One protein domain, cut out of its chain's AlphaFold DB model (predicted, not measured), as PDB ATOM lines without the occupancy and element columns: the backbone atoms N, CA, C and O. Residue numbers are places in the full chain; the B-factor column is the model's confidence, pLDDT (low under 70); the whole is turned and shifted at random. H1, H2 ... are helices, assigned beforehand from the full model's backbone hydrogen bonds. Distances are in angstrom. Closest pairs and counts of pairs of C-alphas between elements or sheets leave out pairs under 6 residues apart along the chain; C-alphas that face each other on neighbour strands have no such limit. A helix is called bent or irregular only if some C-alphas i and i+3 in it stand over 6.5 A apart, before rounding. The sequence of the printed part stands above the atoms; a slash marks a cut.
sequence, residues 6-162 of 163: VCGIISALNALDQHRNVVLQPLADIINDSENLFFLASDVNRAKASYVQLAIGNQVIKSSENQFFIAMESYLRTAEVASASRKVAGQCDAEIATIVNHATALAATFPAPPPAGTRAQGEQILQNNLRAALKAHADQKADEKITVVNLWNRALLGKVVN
ATOM      1  N   VAL A   6      18.842  29.013  13.915       85.56
ATOM      2  CA  VAL A   6      18.344  29.773  12.752       85.56
ATOM      3  C   VAL A   6      16.886  30.210  12.944       85.56
ATOM      4  O   VAL A   6      16.528  31.342  12.624       85.56
ATOM      5  N   CYS A   7      16.031  29.360  13.521       85.81
ATOM      6  CA  CYS A   7      14.662  29.745  13.876       85.81
ATOM      7  C   CYS A   7      14.640  30.825  14.970       85.81
ATOM      8  O   CYS A   7      13.739  31.666  14.967       85.81
ATOM      9  N   GLY A   8      15.622  30.822  15.877       88.75
ATOM     10  CA  GLY A   8      15.837  31.900  16.845       88.75
ATOM     11  C   GLY A   8      16.147  33.231  16.156       88.75
ATOM     12  O   GLY A   8      15.496  34.236  16.446       88.75
ATOM     13  N   ILE A   9      17.051  33.219  15.170       90.56
ATOM     14  CA  ILE A   9      17.390  34.394  14.348       90.56
ATOM     15  C   ILE A   9      16.159  34.913  13.595       90.56
ATOM     16  O   ILE A   9      15.848  36.098  13.688       90.56
ATOM     17  N   ILE A  10      15.413  34.045  12.903       90.19
ATOM     18  CA  ILE A  10      14.201  34.434  12.157       90.19
ATOM     19  C   ILE A  10      13.147  35.043  13.090       90.19
ATOM     20  O   ILE A  10      12.507  36.036  12.746       90.19
ATOM     21  N   SER A  11      12.967  34.468  14.281       89.56
ATOM     22  CA  SER A  11      12.011  34.983  15.268       89.56
ATOM     23  C   SER A  11      12.415  36.373  15.765       89.56
ATOM     24  O   SER A  11      11.561  37.252  15.884       89.56
ATOM     25  N   ALA A  12      13.711  36.594  16.006       91.12
ATOM     26  CA  ALA A  12      14.241  37.889  16.419       91.12
ATOM     27  C   ALA A  12      14.165  38.942  15.301       91.12
ATOM     28  O   ALA A  12      13.788  40.079  15.572       91.12
ATOM     29  N   LEU A  13      14.446  38.564  14.048       91.56
ATOM     30  CA  LEU A  13      14.246  39.419  12.873       91.56
ATOM     31  C   LEU A  13      12.784  39.867  12.756       91.56
ATOM     32  O   LEU A  13      12.510  41.058  12.643       91.56
ATOM     33  N   ASN A  14      11.838  38.931  12.863       89.69
ATOM     34  CA  ASN A  14      10.415  39.250  12.776       89.69
ATOM     35  C   ASN A  14       9.949  40.194  13.894       89.69
ATOM     36  O   ASN A  14       9.050  40.998  13.674       89.69
ATOM     37  N   ALA A  15      10.549  40.108  15.084       88.81
ATOM     38  CA  ALA A  15      10.246  41.021  16.182       88.81
ATOM     39  C   ALA A  15      10.764  42.452  15.941       88.81
ATOM     40  O   ALA A  15      10.272  43.379  16.570       88.81
ATOM     41  N   LEU A  16      11.726  42.633  15.030       89.50
ATOM     42  CA  LEU A  16      12.291  43.918  14.599       89.50
ATOM     43  C   LEU A  16      11.646  44.434  13.296       89.50
ATOM     44  O   LEU A  16      12.299  45.114  12.506       89.50
ATOM     45  N   ASP A  17      10.398  44.040  13.026       85.88
ATOM     46  CA  ASP A  17       9.655  44.361  11.797       85.88
ATOM     47  C   ASP A  17      10.349  43.948  10.483       85.88
ATOM     48  O   ASP A  17       9.960  44.365   9.392       85.88
ATOM     49  N   GLN A  18      11.331  43.040  10.538       84.12
ATOM     50  CA  GLN A  18      11.801  42.329   9.349       84.12
ATOM     51  C   GLN A  18      10.802  41.210   9.060       84.12
ATOM     52  O   GLN A  18      10.976  40.071   9.500       84.12
ATOM     53  N   HIS A  19       9.696  41.567   8.403       78.31
ATOM     54  CA  HIS A  19       8.544  40.683   8.273       78.31
ATOM     55  C   HIS A  19       8.936  39.294   7.762       78.31
ATOM     56  O   HIS A  19       9.606  39.135   6.738       78.31
ATOM     57  N   ARG A  20       8.477  38.265   8.482       73.19
ATOM     58  CA  ARG A  20       8.812  36.862   8.215       73.19
ATOM     59  C   ARG A  20       8.527  36.430   6.778       73.19
ATOM     60  O   ARG A  20       9.275  35.617   6.248       73.19
ATOM     61  N   ASN A  21       7.465  36.940   6.157       73.69
ATOM     62  CA  ASN A  21       7.158  36.640   4.761       73.69
ATOM     63  C   ASN A  21       8.249  37.158   3.820       73.69
ATOM     64  O   ASN A  21       8.581  36.450   2.893       73.69
ATOM     65  N   VAL A  22       8.859  38.316   4.082       77.44
ATOM     66  CA  VAL A  22       9.965  38.845   3.267       77.44
ATOM     67  C   VAL A  22      11.241  38.038   3.496       77.44
ATOM     68  O   VAL A  22      11.891  37.633   2.540       77.44
ATOM     69  N   VAL A  23      11.569  37.747   4.758       81.00
ATOM     70  CA  VAL A  23      12.789  37.003   5.124       81.00
ATOM     71  C   VAL A  23      12.747  35.553   4.631       81.00
ATOM     72  O   VAL A  23      13.777  34.998   4.268       81.00
ATOM     73  N   LEU A  24      11.570  34.921   4.625       85.38
ATOM     74  CA  LEU A  24      11.411  33.523   4.220       85.38
ATOM     75  C   LEU A  24      10.958  33.342   2.770       85.38
ATOM     76  O   LEU A  24      10.940  32.197   2.324       85.38
ATOM     77  N   GLN A  25      10.594  34.405   2.040       84.62
ATOM     78  CA  GLN A  25      10.122  34.260   0.657       84.62
ATOM     79  C   GLN A  25      11.146  33.550  -0.231       84.62
ATOM     80  O   GLN A  25      10.750  32.590  -0.880       84.62
ATOM     81  N   PRO A  26      12.447  33.897  -0.211       85.19
ATOM     82  CA  PRO A  26      13.416  33.215  -1.067       85.19
ATOM     83  C   PRO A  26      13.531  31.712  -0.763       85.19
ATOM     84  O   PRO A  26      13.617  30.889  -1.672       85.19
ATOM     85  N   LEU A  27      13.442  31.324   0.517       84.81
ATOM     86  CA  LEU A  27      13.363  29.912   0.913       84.81
ATOM     87  C   LEU A  27      12.073  29.254   0.416       84.81
ATOM     88  O   LEU A  27      12.098  28.114  -0.043       84.81
ATOM     89  N   ALA A  28      10.944  29.955   0.516       84.44
ATOM     90  CA  ALA A  28       9.671  29.471   0.008       84.44
ATOM     91  C   ALA A  28       9.706  29.307  -1.517       84.44
ATOM     92  O   ALA A  28       9.154  28.335  -2.015       84.44
ATOM     93  N   ASP A  29      10.377  30.194  -2.246       86.25
ATOM     94  CA  ASP A  29      10.518  30.117  -3.700       86.25
ATOM     95  C   ASP A  29      11.335  28.885  -4.102       86.25
ATOM     96  O   ASP A  29      10.901  28.131  -4.965       86.25
ATOM     97  N   ILE A  30      12.443  28.595  -3.407       85.56
ATOM     98  CA  ILE A  30      13.228  27.364  -3.620       85.56
ATOM     99  C   ILE A  30      12.384  26.113  -3.323       85.56
ATOM    100  O   ILE A  30      12.404  25.143  -4.080       85.56
ATOM    101  N   ILE A  31      11.620  26.117  -2.226       80.25
ATOM    102  CA  ILE A  31      10.767  24.983  -1.835       80.25
ATOM    103  C   ILE A  31       9.599  24.792  -2.811       80.25
ATOM    104  O   ILE A  31       9.173  23.663  -3.048       80.25
ATOM    105  N   ASN A  32       9.061  25.868  -3.370       78.75
ATOM    106  CA  ASN A  32       7.952  25.808  -4.315       78.75
ATOM    107  C   ASN A  32       8.418  25.750  -5.777       78.75
ATOM    108  O   ASN A  32       7.575  25.738  -6.674       78.75
ATOM    109  N   ASP A  33       9.728  25.700  -6.033       80.81
ATOM    110  CA  ASP A  33      10.260  25.588  -7.385       80.81
ATOM    111  C   ASP A  33       9.849  24.256  -8.025       80.81
ATOM    112  O   ASP A  33       9.739  23.224  -7.360       80.81
ATOM    113  N   SER A  34       9.649  24.271  -9.343       73.06
ATOM    114  CA  SER A  34       9.312  23.091 -10.140       73.06
ATOM    115  C   SER A  34      10.267  21.905  -9.946       73.06
ATOM    116  O   SER A  34       9.799  20.766  -9.919       73.06
ATOM    117  N   GLU A  35      11.568  22.149  -9.738       71.00
ATOM    118  CA  GLU A  35      12.556  21.114  -9.415       71.00
ATOM    119  C   GLU A  35      12.208  20.427  -8.082       71.00
ATOM    120  O   GLU A  35      12.314  19.205  -7.974       71.00
ATOM    121  N   ASN A  36      11.721  21.176  -7.083       69.69
ATOM    122  CA  ASN A  36      11.277  20.605  -5.813       69.69
ATOM    123  C   ASN A  36       9.853  20.026  -5.873       69.69
ATOM    124  O   ASN A  36       9.569  18.995  -5.263       69.69
ATOM    125  N   LEU A  37       8.953  20.628  -6.651       59.94
ATOM    126  CA  LEU A  37       7.600  20.109  -6.867       59.94
ATOM    127  C   LEU A  37       7.606  18.770  -7.613       59.94
ATOM    128  O   LEU A  37       6.758  17.925  -7.333       59.94
ATOM    129  N   PHE A  38       8.607  18.513  -8.461       59.09
ATOM    130  CA  PHE A  38       8.859  17.190  -9.045       59.09
ATOM    131  C   PHE A  38       9.111  16.115  -7.975       59.09
ATOM    132  O   PHE A  38       8.788  14.942  -8.158       59.09
ATOM    133  N   PHE A  39       9.634  16.508  -6.810       59.12
ATOM    134  CA  PHE A  39       9.747  15.637  -5.646       59.12
ATOM    135  C   PHE A  39       8.442  15.554  -4.836       59.12
ATOM    136  O   PHE A  39       8.261  14.571  -4.119       59.12
ATOM    137  N   LEU A  40       7.541  16.530  -4.926       55.62
ATOM    138  CA  LEU A  40       6.348  16.665  -4.082       55.62
ATOM    139  C   LEU A  40       5.023  16.397  -4.818       55.62
ATOM    140  O   LEU A  40       3.974  16.775  -4.306       55.62
ATOM    141  N   ALA A  41       5.012  15.783  -6.001       47.41
ATOM    142  CA  ALA A  41       3.786  15.550  -6.773       47.41
ATOM    143  C   ALA A  41       3.476  14.049  -6.936       47.41
ATOM    144  O   ALA A  41       3.905  13.432  -7.905       47.41
ATOM    145  N   SER A  42       2.758  13.432  -5.985       51.00
ATOM    146  CA  SER A  42       1.949  12.199  -6.182       51.00
ATOM    147  C   SER A  42       1.246  11.756  -4.885       51.00
ATOM    148  O   SER A  42       1.569  12.238  -3.801       51.00
ATOM    149  N   ASP A  43       0.340  10.770  -4.963       50.41
ATOM    150  CA  ASP A  43      -0.245  10.053  -3.806       50.41
ATOM    151  C   ASP A  43       0.817   9.400  -2.888       50.41
ATOM    152  O   ASP A  43       0.563   9.057  -1.732       50.41
ATOM    153  N   VAL A  44       2.055   9.306  -3.380       53.28
ATOM    154  CA  VAL A  44       3.264   8.905  -2.657       53.28
ATOM    155  C   VAL A  44       3.720   9.982  -1.658       53.28
ATOM    156  O   VAL A  44       4.514   9.687  -0.771       53.28
ATOM    157  N   ASN A  45       3.194  11.211  -1.704       63.25
ATOM    158  CA  ASN A  45       3.612  12.317  -0.836       63.25
ATOM    159  C   ASN A  45       3.510  12.017   0.658       63.25
ATOM    160  O   ASN A  45       4.386  12.425   1.417       63.25
ATOM    161  N   ARG A  46       2.473  11.294   1.100       66.19
ATOM    162  CA  ARG A  46       2.342  10.942   2.522       66.19
ATOM    163  C   ARG A  46       3.394   9.915   2.936       66.19
ATOM    164  O   ARG A  46       4.071  10.118   3.937       66.19
ATOM    165  N   ALA A  47       3.577   8.858   2.142       72.12
ATOM    166  CA  ALA A  47       4.612   7.850   2.382       72.12
ATOM    167  C   ALA A  47       6.021   8.457   2.294       72.12
ATOM    168  O   ALA A  47       6.885   8.143   3.105       72.12
ATOM    169  N   LYS A  48       6.232   9.386   1.360       75.62
ATOM    170  CA  LYS A  48       7.465  10.153   1.203       75.62
ATOM    171  C   LYS A  48       7.746  11.027   2.416       75.62
ATOM    172  O   LYS A  48       8.851  10.977   2.943       75.62
ATOM    173  N   ALA A  49       6.764  11.802   2.870       80.12
ATOM    174  CA  ALA A  49       6.910  12.651   4.046       80.12
ATOM    175  C   ALA A  49       7.264  11.816   5.282       80.12
ATOM    176  O   ALA A  49       8.217  12.152   5.978       80.12
ATOM    177  N   SER A  50       6.567  10.698   5.508       85.56
ATOM    178  CA  SER A  50       6.873   9.783   6.612       85.56
ATOM    179  C   SER A  50       8.267   9.162   6.482       85.56
ATOM    180  O   SER A  50       9.035   9.223   7.435       85.56
ATOM    181  N   TYR A  51       8.639   8.645   5.307       87.38
ATOM    182  CA  TYR A  51       9.979   8.098   5.056       87.38
ATOM    183  C   TYR A  51      11.070   9.129   5.362       87.38
ATOM    184  O   TYR A  51      12.013   8.853   6.099       87.38
ATOM    185  N   VAL A  52      10.924  10.341   4.821       85.75
ATOM    186  CA  VAL A  52      11.883  11.437   4.995       85.75
ATOM    187  C   VAL A  52      11.971  11.857   6.461       85.75
ATOM    188  O   VAL A  52      13.074  12.040   6.963       85.75
ATOM    189  N   GLN A  53      10.844  11.976   7.167       86.62
ATOM    190  CA  GLN A  53      10.824  12.312   8.595       86.62
ATOM    191  C   GLN A  53      11.562  11.269   9.437       86.62
ATOM    192  O   GLN A  53      12.395  11.639  10.266       86.62
ATOM    193  N   LEU A  54      11.299   9.980   9.194       88.00
ATOM    194  CA  LEU A  54      11.987   8.882   9.872       88.00
ATOM    195  C   LEU A  54      13.492   8.920   9.580       88.00
ATOM    196  O   LEU A  54      14.301   8.897  10.507       88.00
ATOM    197  N   ALA A  55      13.875   9.067   8.310       87.69
ATOM    198  CA  ALA A  55      15.273   9.084   7.893       87.69
ATOM    199  C   ALA A  55      16.052  10.286   8.459       87.69
ATOM    200  O   ALA A  55      17.141  10.128   9.009       87.69
ATOM    201  N   ILE A  56      15.485  11.495   8.385       86.94
ATOM    202  CA  ILE A  56      16.067  12.724   8.954       86.94
ATOM    203  C   ILE A  56      16.216  12.599  10.474       86.94
ATOM    204  O   ILE A  56      17.246  12.998  11.035       86.94
ATOM    205  N   GLY A  57      15.211  12.004  11.123       85.88
ATOM    206  CA  GLY A  57      15.203  11.672  12.545       85.88
ATOM    207  C   GLY A  57      16.133  10.520  12.936       85.88
ATOM    208  O   GLY A  57      16.192  10.192  14.118       85.88
ATOM    209  N   ASN A  58      16.858   9.925  11.979       84.56
ATOM    210  CA  ASN A  58      17.738   8.773  12.177       84.56
ATOM    211  C   ASN A  58      17.019   7.562  12.807       84.56
ATOM    212  O   ASN A  58      17.581   6.847  13.637       84.56
ATOM    213  N   GLN A  59      15.752   7.365  12.443       88.94
ATOM    214  CA  GLN A  59      14.929   6.249  12.898       88.94
ATOM    215  C   GLN A  59      15.059   5.057  11.947       88.94
ATOM    216  O   GLN A  59      15.375   5.210  10.766       88.94
ATOM    217  N   VAL A  60      14.805   3.857  12.469       89.00
ATOM    218  CA  VAL A  60      14.725   2.642  11.649       89.00
ATOM    219  C   VAL A  60      13.464   2.717  10.794       89.00
ATOM    220  O   VAL A  60      12.384   2.959  11.320       89.00
ATOM    221  N   ILE A  61      13.603   2.500   9.488       91.12
ATOM    222  CA  ILE A  61      12.491   2.530   8.535       91.12
ATOM    223  C   ILE A  61      12.112   1.087   8.217       91.12
ATOM    224  O   ILE A  61      12.945   0.341   7.705       91.12
ATOM    225  N   LYS A  62      10.877   0.679   8.513       91.50
ATOM    226  CA  LYS A  62      10.430  -0.714   8.357       91.50
ATOM    227  C   LYS A  62       9.418  -0.857   7.228       91.50
ATOM    228  O   LYS A  62       8.450  -0.101   7.176       91.50
ATOM    229  N   SER A  63       9.593  -1.845   6.351       88.62
ATOM    230  CA  SER A  63       8.644  -2.119   5.252       88.62
ATOM    231  C   SER A  63       7.223  -2.416   5.741       88.62
ATOM    232  O   SER A  63       6.255  -2.103   5.050       88.62
ATOM    233  N   SER A  64       7.096  -2.980   6.944       88.94
ATOM    234  CA  SER A  64       5.826  -3.308   7.596       88.94
ATOM    235  C   SER A  64       4.999  -2.083   8.011       88.94
ATOM    236  O   SER A  64       3.776  -2.175   8.095       88.94
ATOM    237  N   GLU A  65       5.629  -0.923   8.224       87.44
ATOM    238  CA  GLU A  65       4.932   0.328   8.564       87.44
ATOM    239  C   GLU A  65       4.312   0.991   7.331       87.44
ATOM    240  O   GLU A  65       3.281   1.662   7.420       87.44
ATOM    241  N   ASN A  66       4.941   0.810   6.167       85.94
ATOM    242  CA  ASN A  66       4.426   1.286   4.896       85.94
ATOM    243  C   ASN A  66       5.084   0.550   3.720       85.94
ATOM    244  O   ASN A  66       6.272   0.725   3.441       85.94
ATOM    245  N   GLN A  67       4.277  -0.187   2.953       84.81
ATOM    246  CA  GLN A  67       4.731  -0.944   1.780       84.81
ATOM    247  C   GLN A  67       5.438  -0.084   0.712       84.81
ATOM    248  O   GLN A  67       6.231  -0.597  -0.075       84.81
ATOM    249  N   PHE A  68       5.189   1.230   0.678       85.38
ATOM    250  CA  PHE A  68       5.813   2.143  -0.280       85.38
ATOM    251  C   PHE A  68       7.232   2.583   0.115       85.38
ATOM    252  O   PHE A  68       7.913   3.208  -0.699       85.38
ATOM    253  N   PHE A  69       7.719   2.261   1.320       88.56
ATOM    254  CA  PHE A  69       9.060   2.669   1.758       88.56
ATOM    255  C   PHE A  69      10.183   2.062   0.910       88.56
ATOM    256  O   PHE A  69      11.141   2.764   0.597       88.56
ATOM    257  N   ILE A  70      10.051   0.810   0.463       86.06
ATOM    258  CA  ILE A  70      11.047   0.161  -0.412       86.06
ATOM    259  C   ILE A  70      11.134   0.880  -1.767       86.06
ATOM    260  O   ILE A  70      12.223   1.154  -2.280       86.06
ATOM    261  N   ALA A  71       9.976   1.222  -2.339       84.31
ATOM    262  CA  ALA A  71       9.909   1.990  -3.579       84.31
ATOM    263  C   ALA A  71      10.505   3.393  -3.391       84.31
ATOM    264  O   ALA A  71      11.222   3.878  -4.265       84.31
ATOM    265  N   MET A  72      10.275   4.017  -2.230       85.12
ATOM    266  CA  MET A  72      10.847   5.318  -1.884       85.12
ATOM    267  C   MET A  72      12.374   5.278  -1.753       85.12
ATOM    268  O   MET A  72      13.044   6.137  -2.322       85.12
ATOM    269  N   GLU A  73      12.933   4.274  -1.067       87.69
ATOM    270  CA  GLU A  73      14.388   4.081  -0.985       87.69
ATOM    271  C   GLU A  73      14.997   3.963  -2.387       87.69
ATOM    272  O   GLU A  73      15.980   4.633  -2.701       87.69
ATOM    273  N   SER A  74      14.387   3.142  -3.246       85.44
ATOM    274  CA  SER A  74      14.868   2.929  -4.616       85.44
ATOM    275  C   SER A  74      14.783   4.210  -5.453       85.44
ATOM    276  O   SER A  74      15.739   4.553  -6.147       85.44
ATOM    277  N   TYR A  75      13.675   4.952  -5.350       85.06
ATOM    278  CA  TYR A  75      13.469   6.229  -6.036       85.06
ATOM    279  C   TYR A  75      14.501   7.289  -5.624       85.06
ATOM    280  O   TYR A  75      15.149   7.891  -6.483       85.06
ATOM    281  N   LEU A  76      14.700   7.487  -4.316       84.75
ATOM    282  CA  LEU A  76      15.628   8.488  -3.776       84.75
ATOM    283  C   LEU A  76      17.098   8.188  -4.102       84.75
ATOM    284  O   LEU A  76      17.908   9.110  -4.143       84.75
ATOM    285  N   ARG A  77      17.444   6.923  -4.364       85.44
ATOM    286  CA  ARG A  77      18.799   6.503  -4.755       85.44
ATOM    287  C   ARG A  77      19.094   6.646  -6.242       85.44
ATOM    288  O   ARG A  77      20.254   6.498  -6.630       85.44
ATOM    289  N   THR A  78      18.095   6.924  -7.078       87.31
ATOM    290  CA  THR A  78      18.365   7.201  -8.492       87.31
ATOM    291  C   THR A  78      19.283   8.419  -8.606       87.31
ATOM    292  O   THR A  78      19.122   9.404  -7.884       87.31
ATOM    293  N   ALA A  79      20.289   8.345  -9.482       86.06
ATOM    294  CA  ALA A  79      21.330   9.371  -9.562       86.06
ATOM    295  C   ALA A  79      20.753  10.762  -9.868       86.06
ATOM    296  O   ALA A  79      21.200  11.758  -9.301       86.06
ATOM    297  N   GLU A  80      19.730  10.813 -10.721       84.75
ATOM    298  CA  GLU A  80      19.014  12.033 -11.082       84.75
ATOM    299  C   GLU A  80      18.308  12.652  -9.869       84.75
ATOM    300  O   GLU A  80      18.598  13.795  -9.514       84.75
ATOM    301  N   VAL A  81      17.470  11.880  -9.165       83.12
ATOM    302  CA  VAL A  81      16.744  12.348  -7.972       83.12
ATOM    303  C   VAL A  81      17.715  12.746  -6.871       83.12
ATOM    304  O   VAL A  81      17.574  13.823  -6.295       83.12
ATOM    305  N   ALA A  82      18.722  11.920  -6.585       85.12
ATOM    306  CA  ALA A  82      19.705  12.191  -5.544       85.12
ATOM    307  C   ALA A  82      20.518  13.462  -5.831       85.12
ATOM    308  O   ALA A  82      20.795  14.236  -4.915       85.12
ATOM    309  N   SER A  83      20.903  13.689  -7.090       86.31
ATOM    310  CA  SER A  83      21.660  14.875  -7.501       86.31
ATOM    311  C   SER A  83      20.800  16.139  -7.437       86.31
ATOM    312  O   SER A  83      21.158  17.095  -6.746       86.31
ATOM    313  N   ALA A  84      19.634  16.127  -8.090       84.62
ATOM    314  CA  ALA A  84      18.753  17.287  -8.166       84.62
ATOM    315  C   ALA A  84      18.196  17.681  -6.786       84.62
ATOM    316  O   ALA A  84      18.242  18.849  -6.409       84.62
ATOM    317  N   SER A  85      17.777  16.716  -5.964       85.50
ATOM    318  CA  SER A  85      17.292  17.020  -4.609       85.50
ATOM    319  C   SER A  85      18.400  17.523  -3.674       85.50
ATOM    320  O   SER A  85      18.155  18.392  -2.838       85.50
ATOM    321  N   ARG A  86      19.648  17.053  -3.834       88.44
ATOM    322  CA  ARG A  86      20.798  17.600  -3.094       88.44
ATOM    323  C   ARG A  86      21.121  19.033  -3.518       88.44
ATOM    324  O   ARG A  86      21.494  19.832  -2.664       88.44
ATOM    325  N   LYS A  87      20.958  19.370  -4.802       89.12
ATOM    326  CA  LYS A  87      21.100  20.747  -5.303       89.12
ATOM    327  C   LYS A  87      20.081  21.677  -4.637       89.12
ATOM    328  O   LYS A  87      20.496  22.701  -4.102       89.12
ATOM    329  N   VAL A  88      18.804  21.284  -4.573       89.00
ATOM    330  CA  VAL A  88      17.753  22.041  -3.860       89.00
ATOM    331  C   VAL A  88      18.113  22.230  -2.382       89.00
ATOM    332  O   VAL A  88      18.067  23.343  -1.866       89.00
ATOM    333  N   ALA A  89      18.564  21.170  -1.702       88.44
ATOM    334  CA  ALA A  89      19.014  21.275  -0.313       88.44
ATOM    335  C   ALA A  89      20.185  22.266  -0.144       88.44
ATOM    336  O   ALA A  89      20.203  23.038   0.813       88.44
ATOM    337  N   GLY A  90      21.134  22.281  -1.085       90.31
ATOM    338  CA  GLY A  90      22.251  23.230  -1.092       90.31
ATOM    339  C   GLY A  90      21.817  24.676  -1.339       90.31
ATOM    340  O   GLY A  90      22.371  25.588  -0.731       90.31
ATOM    341  N   GLN A  91      20.802  24.895  -2.179       91.44
ATOM    342  CA  GLN A  91      20.194  26.216  -2.372       91.44
ATOM    343  C   GLN A  91      19.527  26.711  -1.082       91.44
ATOM    344  O   GLN A  91      19.728  27.862  -0.702       91.44
ATOM    345  N   CYS A  92      18.816  25.838  -0.359       90.06
ATOM    346  CA  CYS A  92      18.265  26.178   0.956       90.06
ATOM    347  C   CYS A  92      19.361  26.543   1.970       90.06
ATOM    348  O   CYS A  92      19.205  27.516   2.705       90.06
ATOM    349  N   ASP A  93      20.472  25.799   2.010       90.19
ATOM    350  CA  ASP A  93      21.611  26.116   2.885       90.19
ATOM    351  C   ASP A  93      22.231  27.483   2.547       90.19
ATOM    352  O   ASP A  93      22.540  28.262   3.452       90.19
ATOM    353  N   ALA A  94      22.374  27.799   1.257       91.19
ATOM    354  CA  ALA A  94      22.868  29.098   0.807       91.19
ATOM    355  C   ALA A  94      21.938  30.242   1.238       91.19
ATOM    356  O   ALA A  94      22.408  31.263   1.737       91.19
ATOM    357  N   GLU A  95      20.625  30.058   1.118       91.31
ATOM    358  CA  GLU A  95      19.663  31.091   1.500       91.31
ATOM    359  C   GLU A  95      19.564  31.275   3.020       91.31
ATOM    360  O   GLU A  95      19.482  32.399   3.516       91.31
ATOM    361  N   ILE A  96      19.683  30.193   3.797       90.69
ATOM    362  CA  ILE A  96      19.850  30.288   5.253       90.69
ATOM    363  C   ILE A  96      21.089  31.129   5.593       90.69
ATOM    364  O   ILE A  96      21.018  31.988   6.473       90.69
ATOM    365  N   ALA A  97      22.207  30.933   4.887       90.38
ATOM    366  CA  ALA A  97      23.402  31.747   5.087       90.38
ATOM    367  C   ALA A  97      23.159  33.229   4.742       90.38
ATOM    368  O   ALA A  97      23.604  34.101   5.489       90.38
ATOM    369  N   THR A  98      22.403  33.532   3.680       91.06
ATOM    370  CA  THR A  98      21.968  34.902   3.349       91.06
ATOM    371  C   THR A  98      21.174  35.536   4.494       91.06
ATOM    372  O   THR A  98      21.482  36.659   4.896       91.06
ATOM    373  N   ILE A  99      20.217  34.813   5.086       91.25
ATOM    374  CA  ILE A  99      19.425  35.291   6.235       91.25
ATOM    375  C   ILE A  99      20.325  35.588   7.441       91.25
ATOM    376  O   ILE A  99      20.184  36.633   8.080       91.25
ATOM    377  N   VAL A 100      21.270  34.695   7.753       91.88
ATOM    378  CA  VAL A 100      22.223  34.887   8.861       91.88
ATOM    379  C   VAL A 100      23.133  36.093   8.604       91.88
ATOM    380  O   VAL A 100      23.373  36.889   9.516       91.88
ATOM    381  N   ASN A 101      23.602  36.277   7.368       91.69
ATOM    382  CA  ASN A 101      24.421  37.424   6.978       91.69
ATOM    383  C   ASN A 101      23.639  38.739   7.080       91.69
ATOM    384  O   ASN A 101      24.156  39.706   7.640       91.69
ATOM    385  N   HIS A 102      22.384  38.768   6.617       91.94
ATOM    386  CA  HIS A 102      21.488  39.923   6.764       91.94
ATOM    387  C   HIS A 102      21.273  40.281   8.235       91.94
ATOM    388  O   HIS A 102      21.463  41.428   8.634       91.94
ATOM    389  N   ALA A 103      20.960  39.288   9.071       93.25
ATOM    390  CA  ALA A 103      20.814  39.476  10.511       93.25
ATOM    391  C   ALA A 103      22.091  40.025  11.161       93.25
ATOM    392  O   ALA A 103      22.021  40.926  11.998       93.25
ATOM    393  N   THR A 104      23.255  39.512  10.759       93.81
ATOM    394  CA  THR A 104      24.559  39.965  11.261       93.81
ATOM    395  C   THR A 104      24.835  41.414  10.869       93.81
ATOM    396  O   THR A 104      25.215  42.219  11.721       93.81
ATOM    397  N   ALA A 105      24.600  41.768   9.603       93.56
ATOM    398  CA  ALA A 105      24.767  43.127   9.102       93.56
ATOM    399  C   ALA A 105      23.825  44.107   9.815       93.56
ATOM    400  O   ALA A 105      24.265  45.164  10.261       93.56
ATOM    401  N   LEU A 106      22.558  43.726  10.004       93.31
ATOM    402  CA  LEU A 106      21.589  44.517  10.753       93.31
ATOM    403  C   LEU A 106      22.047  44.724  12.205       93.31
ATOM    404  O   LEU A 106      22.091  45.857  12.681       93.31
ATOM    405  N   ALA A 107      22.470  43.659  12.891       93.31
ATOM    406  CA  ALA A 107      22.925  43.735  14.277       93.31
ATOM    407  C   ALA A 107      24.168  44.622  14.479       93.31
ATOM    408  O   ALA A 107      24.341  45.194  15.561       93.31
ATOM    409  N   ALA A 108      25.011  44.763  13.451       93.12
ATOM    410  CA  ALA A 108      26.164  45.660  13.457       93.12
ATOM    411  C   ALA A 108      25.774  47.152  13.425       93.12
ATOM    412  O   ALA A 108      26.569  47.992  13.839       93.12
ATOM    413  N   THR A 109      24.557  47.488  12.979       93.44
ATOM    414  CA  THR A 109      24.043  48.873  12.977       93.44
ATOM    415  C   THR A 109      23.458  49.306  14.322       93.44
ATOM    416  O   THR A 109      23.262  50.497  14.562       93.44
ATOM    417  N   PHE A 110      23.170  48.355  15.215       92.62
ATOM    418  CA  PHE A 110      22.524  48.646  16.490       92.62
ATOM    419  C   PHE A 110      23.465  49.379  17.456       92.62
ATOM    420  O   PHE A 110      24.649  49.035  17.542       92.62
ATOM    421  N   PRO A 111      22.946  50.304  18.285       89.31
ATOM    422  CA  PRO A 111      23.722  50.937  19.346       89.31
ATOM    423  C   PRO A 111      24.298  49.894  20.307       89.31
ATOM    424  O   PRO A 111      23.720  48.817  20.505       89.31
ATOM    425  N   ALA A 112      25.448  50.201  20.911       86.06
ATOM    426  CA  ALA A 112      26.095  49.307  21.866       86.06
ATOM    427  C   ALA A 112      25.103  48.859  22.962       86.06
ATOM    428  O   ALA A 112      24.264  49.658  23.390       86.06
ATOM    429  N   PRO A 113      25.161  47.587  23.400       83.62
ATOM    430  CA  PRO A 113      24.293  47.119  24.468       83.62
ATOM    431  C   PRO A 113      24.528  47.950  25.741       83.62
ATOM    432  O   PRO A 113      25.644  48.429  25.965       83.62
ATOM    433  N   PRO A 114      23.492  48.135  26.578       81.38
ATOM    434  CA  PRO A 114      23.630  48.888  27.815       81.38
ATOM    435  C   PRO A 114      24.707  48.263  28.722       81.38
ATOM    436  O   PRO A 114      24.917  47.046  28.674       81.38
ATOM    437  N   PRO A 115      25.384  49.068  29.563       84.38
ATOM    438  CA  PRO A 115      26.401  48.567  30.482       84.38
ATOM    439  C   PRO A 115      25.871  47.448  31.381       84.38
ATOM    440  O   PRO A 115      24.692  47.434  31.755       84.38
ATOM    441  N   ALA A 116      26.761  46.538  31.781       79.31
ATOM    442  CA  ALA A 116      26.429  45.455  32.701       79.31
ATOM    443  C   ALA A 116      25.733  45.997  33.966       79.31
ATOM    444  O   ALA A 116      26.174  46.979  34.560       79.31
ATOM    445  N   GLY A 117      24.623  45.366  34.359       76.62
ATOM    446  CA  GLY A 117      23.790  45.804  35.487       76.62
ATOM    447  C   GLY A 117      22.667  46.784  35.124       76.62
ATOM    448  O   GLY A 117      21.781  47.007  35.946       76.62
ATOM    449  N   THR A 118      22.634  47.306  33.894       82.62
ATOM    450  CA  THR A 118      21.533  48.150  33.400       82.62
ATOM    451  C   THR A 118      20.574  47.325  32.540       82.62
ATOM    452  O   THR A 118      20.997  46.562  31.673       82.62
ATOM    453  N   ARG A 119      19.260  47.460  32.768       79.25
ATOM    454  CA  ARG A 119      18.243  46.756  31.968       79.25
ATOM    455  C   ARG A 119      18.043  47.444  30.616       79.25
ATOM    456  O   ARG A 119      17.865  48.657  30.573       79.25
ATOM    457  N   ALA A 120      18.006  46.658  29.541       84.62
ATOM    458  CA  ALA A 120      17.563  47.123  28.227       84.62
ATOM    459  C   ALA A 120      16.082  47.533  28.269       84.62
ATOM    460  O   ALA A 120      15.292  46.924  28.994       84.62
ATOM    461  N   GLN A 121      15.705  48.551  27.494       84.56
ATOM    462  CA  GLN A 121      14.333  49.063  27.442       84.56
ATOM    463  C   GLN A 121      13.846  49.223  26.000       84.56
ATOM    464  O   GLN A 121      14.624  49.558  25.106       84.56
ATOM    465  N   GLY A 122      12.548  48.994  25.783       86.25
ATOM    466  CA  GLY A 122      11.907  49.157  24.476       86.25
ATOM    467  C   GLY A 122      12.599  48.345  23.378       86.25
ATOM    468  O   GLY A 122      12.871  47.156  23.548       86.25
ATOM    469  N   GLU A 123      12.921  49.006  22.268       88.81
ATOM    470  CA  GLU A 123      13.554  48.400  21.089       88.81
ATOM    471  C   GLU A 123      14.913  47.739  21.389       88.81
ATOM    472  O   GLU A 123      15.268  46.734  20.774       88.81
ATOM    473  N   GLN A 124      15.647  48.215  22.405       89.56
ATOM    474  CA  GLN A 124      16.932  47.623  22.799       89.56
ATOM    475  C   GLN A 124      16.795  46.161  23.243       89.56
ATOM    476  O   GLN A 124      17.742  45.386  23.112       89.56
ATOM    477  N   ILE A 125      15.630  45.766  23.771       90.25
ATOM    478  CA  ILE A 125      15.351  44.369  24.132       90.25
ATOM    479  C   ILE A 125      15.375  43.504  22.868       90.25
ATOM    480  O   ILE A 125      16.034  42.469  22.835       90.25
ATOM    481  N   LEU A 126      14.706  43.961  21.809       92.62
ATOM    482  CA  LEU A 126      14.586  43.248  20.538       92.62
ATOM    483  C   LEU A 126      15.943  43.149  19.828       92.62
ATOM    484  O   LEU A 126      16.340  42.075  19.377       92.62
ATOM    485  N   GLN A 127      16.705  44.244  19.824       93.25
ATOM    486  CA  GLN A 127      18.061  44.294  19.275       93.25
ATOM    487  C   GLN A 127      19.016  43.338  20.010       93.25
ATOM    488  O   GLN A 127      19.800  42.618  19.384       93.25
ATOM    489  N   ASN A 128      18.930  43.277  21.343       90.88
ATOM    490  CA  ASN A 128      19.727  42.346  22.141       90.88
ATOM    491  C   ASN A 128      19.293  40.886  21.951       90.88
ATOM    492  O   ASN A 128      20.155  40.009  21.952       90.88
ATOM    493  N   ASN A 129      18.004  40.619  21.715       91.62
ATOM    494  CA  ASN A 129      17.526  39.278  21.376       91.62
ATOM    495  C   ASN A 129      18.127  38.785  20.052       91.62
ATOM    496  O   ASN A 129      18.574  37.642  19.983       91.62
ATOM    497  N   LEU A 130      18.211  39.646  19.026       93.94
ATOM    498  CA  LEU A 130      18.865  39.282  17.764       93.94
ATOM    499  C   LEU A 130      20.358  38.992  17.968       93.94
ATOM    500  O   LEU A 130      20.856  37.981  17.479       93.94
ATOM    501  N   ARG A 131      21.066  39.826  18.743       93.56
ATOM    502  CA  ARG A 131      22.477  39.580  19.095       93.56
ATOM    503  C   ARG A 131      22.668  38.258  19.833       93.56
ATOM    504  O   ARG A 131      23.613  37.533  19.536       93.56
ATOM    505  N   ALA A 132      21.783  37.940  20.775       92.31
ATOM    506  CA  ALA A 132      21.830  36.688  21.519       92.31
ATOM    507  C   ALA A 132      21.606  35.478  20.599       92.31
ATOM    508  O   ALA A 132      22.370  34.522  20.678       92.31
ATOM    509  N   ALA A 133      20.630  35.546  19.688       93.00
ATOM    510  CA  ALA A 133      20.373  34.489  18.708       93.00
ATOM    511  C   ALA A 133      21.556  34.290  17.743       93.00
ATOM    512  O   ALA A 133      21.975  33.161  17.495       93.00
ATOM    513  N   LEU A 134      22.150  35.380  17.244       93.38
ATOM    514  CA  LEU A 134      23.354  35.328  16.407       93.38
ATOM    515  C   LEU A 134      24.544  34.726  17.154       93.38
ATOM    516  O   LEU A 134      25.270  33.907  16.596       93.38
ATOM    517  N   LYS A 135      24.731  35.100  18.424       92.50
ATOM    518  CA  LYS A 135      25.777  34.528  19.271       92.50
ATOM    519  C   LYS A 135      25.555  33.034  19.504       92.50
ATOM    520  O   LYS A 135      26.494  32.271  19.329       92.50
ATOM    521  N   ALA A 136      24.337  32.618  19.840       90.88
ATOM    522  CA  ALA A 136      24.009  31.207  20.032       90.88
ATOM    523  C   ALA A 136      24.276  30.392  18.755       90.88
ATOM    524  O   ALA A 136      24.928  29.353  18.811       90.88
ATOM    525  N   HIS A 137      23.888  30.913  17.587       90.06
ATOM    526  CA  HIS A 137      24.195  30.289  16.300       90.06
ATOM    527  C   HIS A 137      25.703  30.241  15.985       90.06
ATOM    528  O   HIS A 137      26.197  29.260  15.422       90.06
ATOM    529  N   ALA A 138      26.457  31.287  16.332       88.69
ATOM    530  CA  ALA A 138      27.906  31.320  16.142       88.69
ATOM    531  C   ALA A 138      28.628  30.322  17.062       88.69
ATOM    532  O   ALA A 138      29.535  29.633  16.595       88.69
ATOM    533  N   ASP A 139      28.187  30.227  18.319       89.12
ATOM    534  CA  ASP A 139      28.755  29.370  19.365       89.12
ATOM    535  C   ASP A 139      28.391  27.881  19.190       89.12
ATOM    536  O   ASP A 139      29.042  27.028  19.799       89.12
ATOM    537  N   GLN A 140      27.392  27.543  18.359       84.88
ATOM    538  CA  GLN A 140      27.110  26.150  17.993       84.88
ATOM    539  C   GLN A 140      28.358  25.482  17.424       84.88
ATOM    540  O   GLN A 140      29.012  26.007  16.512       84.88
ATOM    541  N   LYS A 141      28.656  24.277  17.908       78.56
ATOM    542  CA  LYS A 141      29.768  23.504  17.361       78.56
ATOM    543  C   LYS A 141      29.456  23.065  15.931       78.56
ATOM    544  O   LYS A 141      28.299  22.912  15.543       78.56
ATOM    545  N   ALA A 142      30.494  22.859  15.125       70.06
ATOM    546  CA  ALA A 142      30.331  22.509  13.713       70.06
ATOM    547  C   ALA A 142      29.545  21.198  13.498       70.06
ATOM    548  O   ALA A 142      28.818  21.078  12.518       70.06
ATOM    549  N   ASP A 143      29.651  20.245  14.423       67.25
ATOM    550  CA  ASP A 143      28.904  18.982  14.444       67.25
ATOM    551  C   ASP A 143      27.435  19.141  14.881       67.25
ATOM    552  O   ASP A 143      26.591  18.316  14.530       67.25
ATOM    553  N   GLU A 144      27.107  20.228  15.583       69.50
ATOM    554  CA  GLU A 144      25.743  20.600  15.984       69.50
ATOM    555  C   GLU A 144      25.034  21.446  14.910       69.50
ATOM    556  O   GLU A 144      23.801  21.528  14.891       69.50
ATOM    557  N   LYS A 145      25.793  22.042  13.975       72.31
ATOM    558  CA  LYS A 145      25.270  22.777  12.812       72.31
ATOM    559  C   LYS A 145      24.726  21.808  11.771       72.31
ATOM    560  O   LYS A 145      25.344  21.485  10.757       72.31
ATOM    561  N   ILE A 146      23.521  21.335  12.041       77.25
ATOM    562  CA  ILE A 146      22.753  20.530  11.110       77.25
ATOM    563  C   ILE A 146      22.316  21.412   9.930       77.25
ATOM    564  O   ILE A 146      21.490  22.309  10.091       77.25
ATOM    565  N   THR A 147      22.853  21.131   8.743       86.19
ATOM    566  CA  THR A 147      22.452  21.777   7.485       86.19
ATOM    567  C   THR A 147      21.325  21.004   6.796       86.19
ATOM    568  O   THR A 147      21.112  19.815   7.065       86.19
ATOM    569  N   VAL A 148      20.610  21.656   5.879       88.12
ATOM    570  CA  VAL A 148      19.565  21.029   5.062       88.12
ATOM    571  C   VAL A 148      20.171  19.917   4.209       88.12
ATOM    572  O   VAL A 148      19.608  18.824   4.170       88.12
ATOM    573  N   VAL A 149      21.352  20.124   3.610       90.00
ATOM    574  CA  VAL A 149      22.071  19.068   2.872       90.00
ATOM    575  C   VAL A 149      22.397  17.875   3.766       90.00
ATOM    576  O   VAL A 149      22.211  16.733   3.346       90.00
ATOM    577  N   ASN A 150      22.856  18.099   4.999       87.25
ATOM    578  CA  ASN A 150      23.199  17.010   5.913       87.25
ATOM    579  C   ASN A 150      21.964  16.212   6.341       87.25
ATOM    580  O   ASN A 150      22.018  14.982   6.365       87.25
ATOM    581  N   LEU A 151      20.842  16.881   6.626       87.12
ATOM    582  CA  LEU A 151      19.575  16.197   6.897       87.12
ATOM    583  C   LEU A 151      19.092  15.426   5.677       87.12
ATOM    584  O   LEU A 151      18.721  14.259   5.786       87.12
ATOM    585  N   TRP A 152      19.149  16.046   4.504       89.44
ATOM    586  CA  TRP A 152      18.706  15.415   3.274       89.44
ATOM    587  C   TRP A 152      19.569  14.210   2.894       89.44
ATOM    588  O   TRP A 152      19.047  13.179   2.481       89.44
ATOM    589  N   ASN A 153      20.880  14.266   3.134       88.88
ATOM    590  CA  ASN A 153      21.761  13.115   2.955       88.88
ATOM    591  C   ASN A 153      21.351  11.927   3.843       88.88
ATOM    592  O   ASN A 153      21.497  10.789   3.403       88.88
ATOM    593  N   ARG A 154      20.780  12.148   5.038       88.38
ATOM    594  CA  ARG A 154      20.203  11.051   5.842       88.38
ATOM    595  C   ARG A 154      18.997  10.419   5.151       88.38
ATOM    596  O   ARG A 154      18.880   9.201   5.156       88.38
ATOM    597  N   ALA A 155      18.147  11.224   4.510       87.88
ATOM    598  CA  ALA A 155      17.038  10.720   3.699       87.88
ATOM    599  C   ALA A 155      17.522   9.919   2.481       87.88
ATOM    600  O   ALA A 155      17.010   8.834   2.225       87.88
ATOM    601  N   LEU A 156      18.549  10.398   1.774       88.31
ATOM    602  CA  LEU A 156      19.122   9.704   0.611       88.31
ATOM    603  C   LEU A 156      19.835   8.390   0.978       88.31
ATOM    604  O   LEU A 156      19.863   7.455   0.180       88.31
ATOM    605  N   LEU A 157      20.430   8.325   2.171       86.88
ATOM    606  CA  LEU A 157      21.148   7.151   2.679       86.88
ATOM    607  C   LEU A 157      20.277   6.241   3.556       86.88
ATOM    608  O   LEU A 157      20.780   5.232   4.058       86.88
ATOM    609  N   GLY A 158      18.995   6.578   3.722       85.25
ATOM    610  CA  GLY A 158      18.027   5.763   4.440       85.25
ATOM    611  C   GLY A 158      18.031   4.322   3.928       85.25
ATOM    612  O   GLY A 158      18.223   4.056   2.734       85.25
ATOM    613  N   LYS A 159      17.862   3.381   4.855       87.94
ATOM    614  CA  LYS A 159      17.751   1.952   4.561       87.94
ATOM    615  C   LYS A 159      16.446   1.435   5.126       87.94
ATOM    616  O   LYS A 159      16.183   1.633   6.313       87.94
ATOM    617  N   VAL A 160      15.661   0.777   4.283       88.69
ATOM    618  CA  VAL A 160      14.463   0.073   4.728       88.69
ATOM    619  C   VAL A 160      14.862  -1.316   5.199       88.69
ATOM    620  O   VAL A 160      15.552  -2.055   4.498       88.69
ATOM    621  N   VAL A 161      14.439  -1.670   6.406       90.69
ATOM    622  CA  VAL A 161      14.549  -3.032   6.923       90.69
ATOM    623  C   VAL A 161      13.335  -3.810   6.428       90.69
ATOM    624  O   VAL A 161      12.197  -3.410   6.688       90.69
ATOM    625  N   ASN A 162      13.596  -4.895   5.695       81.69
ATOM    626  CA  ASN A 162      12.567  -5.853   5.310       81.69
ATOM    627  C   ASN A 162      12.239  -6.737   6.513       81.69
ATOM    628  O   ASN A 162      13.059  -7.566   6.911       81.69
TER     629      ASN A 162
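What this domain is: This is residues 6 to 162 of the 163 residues of an uncharacterized protein of Sistotremastrum niveocremeum HHB9708 (UniProt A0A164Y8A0). One long helix, H6, is the spine of a loose rod: H2 and H8 pack along it, and H1 and H7, side by side, pack toward its last residues. At the other end of the rod H4 and H5 make a small head with H8, where residues 61 to 62 pair with residues 160 to 161 as parallel strands do, while the link of residues 110 to 122 makes the opposite tip. The printed part has 157 residues with eight named helices, H1 to H8 in chain order, and no named strand; the class is all helix. The whole is loose, with a radius of gyration of the C-alphas of 19.7 A, and spans 61 by 30 by 22 A.

Where its parts are: H1 is residues 6 to 15, 14.3 A long, from C-alpha 6 at (18.344, 29.773, 12.752). H2, residues 20 to 32, spans 16.7 A and is irregular: C-alphas 23 and 26 are 7.3 A apart. H3 is residues 34 to 37, H4 residues 45 to 56 with 15.8 A, and H5 residues 69 to 76. H6, residues 79 to 109, runs 45.6 A, from (21.330, 9.371, -9.562) at C-alpha 79. H7, residues 123 to 139, spans 24.4 A, and H8, residues 148 to 156, ends at C-alpha 156 at (19.122, 9.704, 0.611).

How they stand to each other: H6 is the hub, touching five helices. H1, H2, H6 and H7 form an up-and-down bundle, each running against the one before it. H6 touches H2 with residues 88 to 99 alone, closest at the C-alphas of Cys 92 and Leu 27, 6.2 A, at a shallow tilt of 13 degrees. With H7 it forms a helical hairpin, closest at the C-alphas of Ala 107 and Arg 131, 6.4 A. H1 touches H7 at a shallow tilt of 10 degrees, opposite ways, closest at the C-alphas of Ala 12 and Leu 130, 5.0 A. H3 touches H6, closest at the C-alphas of Asn 36 and Val 88, 6.9 A. H8 touches H6 at a shallow tilt of 20 degrees, opposite ways, with the C-alphas of Val 149 and Ala 89 closest at 4.9 A. H4 touches H8, closest at the C-alphas of Ala 55 and Ala 155, 4.8 A. H5 touches H4, about perpendicular at 81 degrees, closest at the C-alphas of Phe 69 and Tyr 51, 6.4 A. H4 and H6 are apart. Every O i to N i+4 pair is within hydrogen-bond range in H1, H4, H5, H7 and H8; H2 has 7 of 9, H6 has 26 of 27, and H3 is too short for such a pair.

The domain as a whole: The C-alphas farthest apart, those of Pro 115 and Asn 162, are 61.5 A apart. The printed part has no cut. The links H4 to H5 and H6 to H7 are long. Residues 139 to 144, of which 139 belongs to H7, stand free. The mean pLDDT of the printed part is 84.4, with residues 36 to 46 and 143 to 144 under 70.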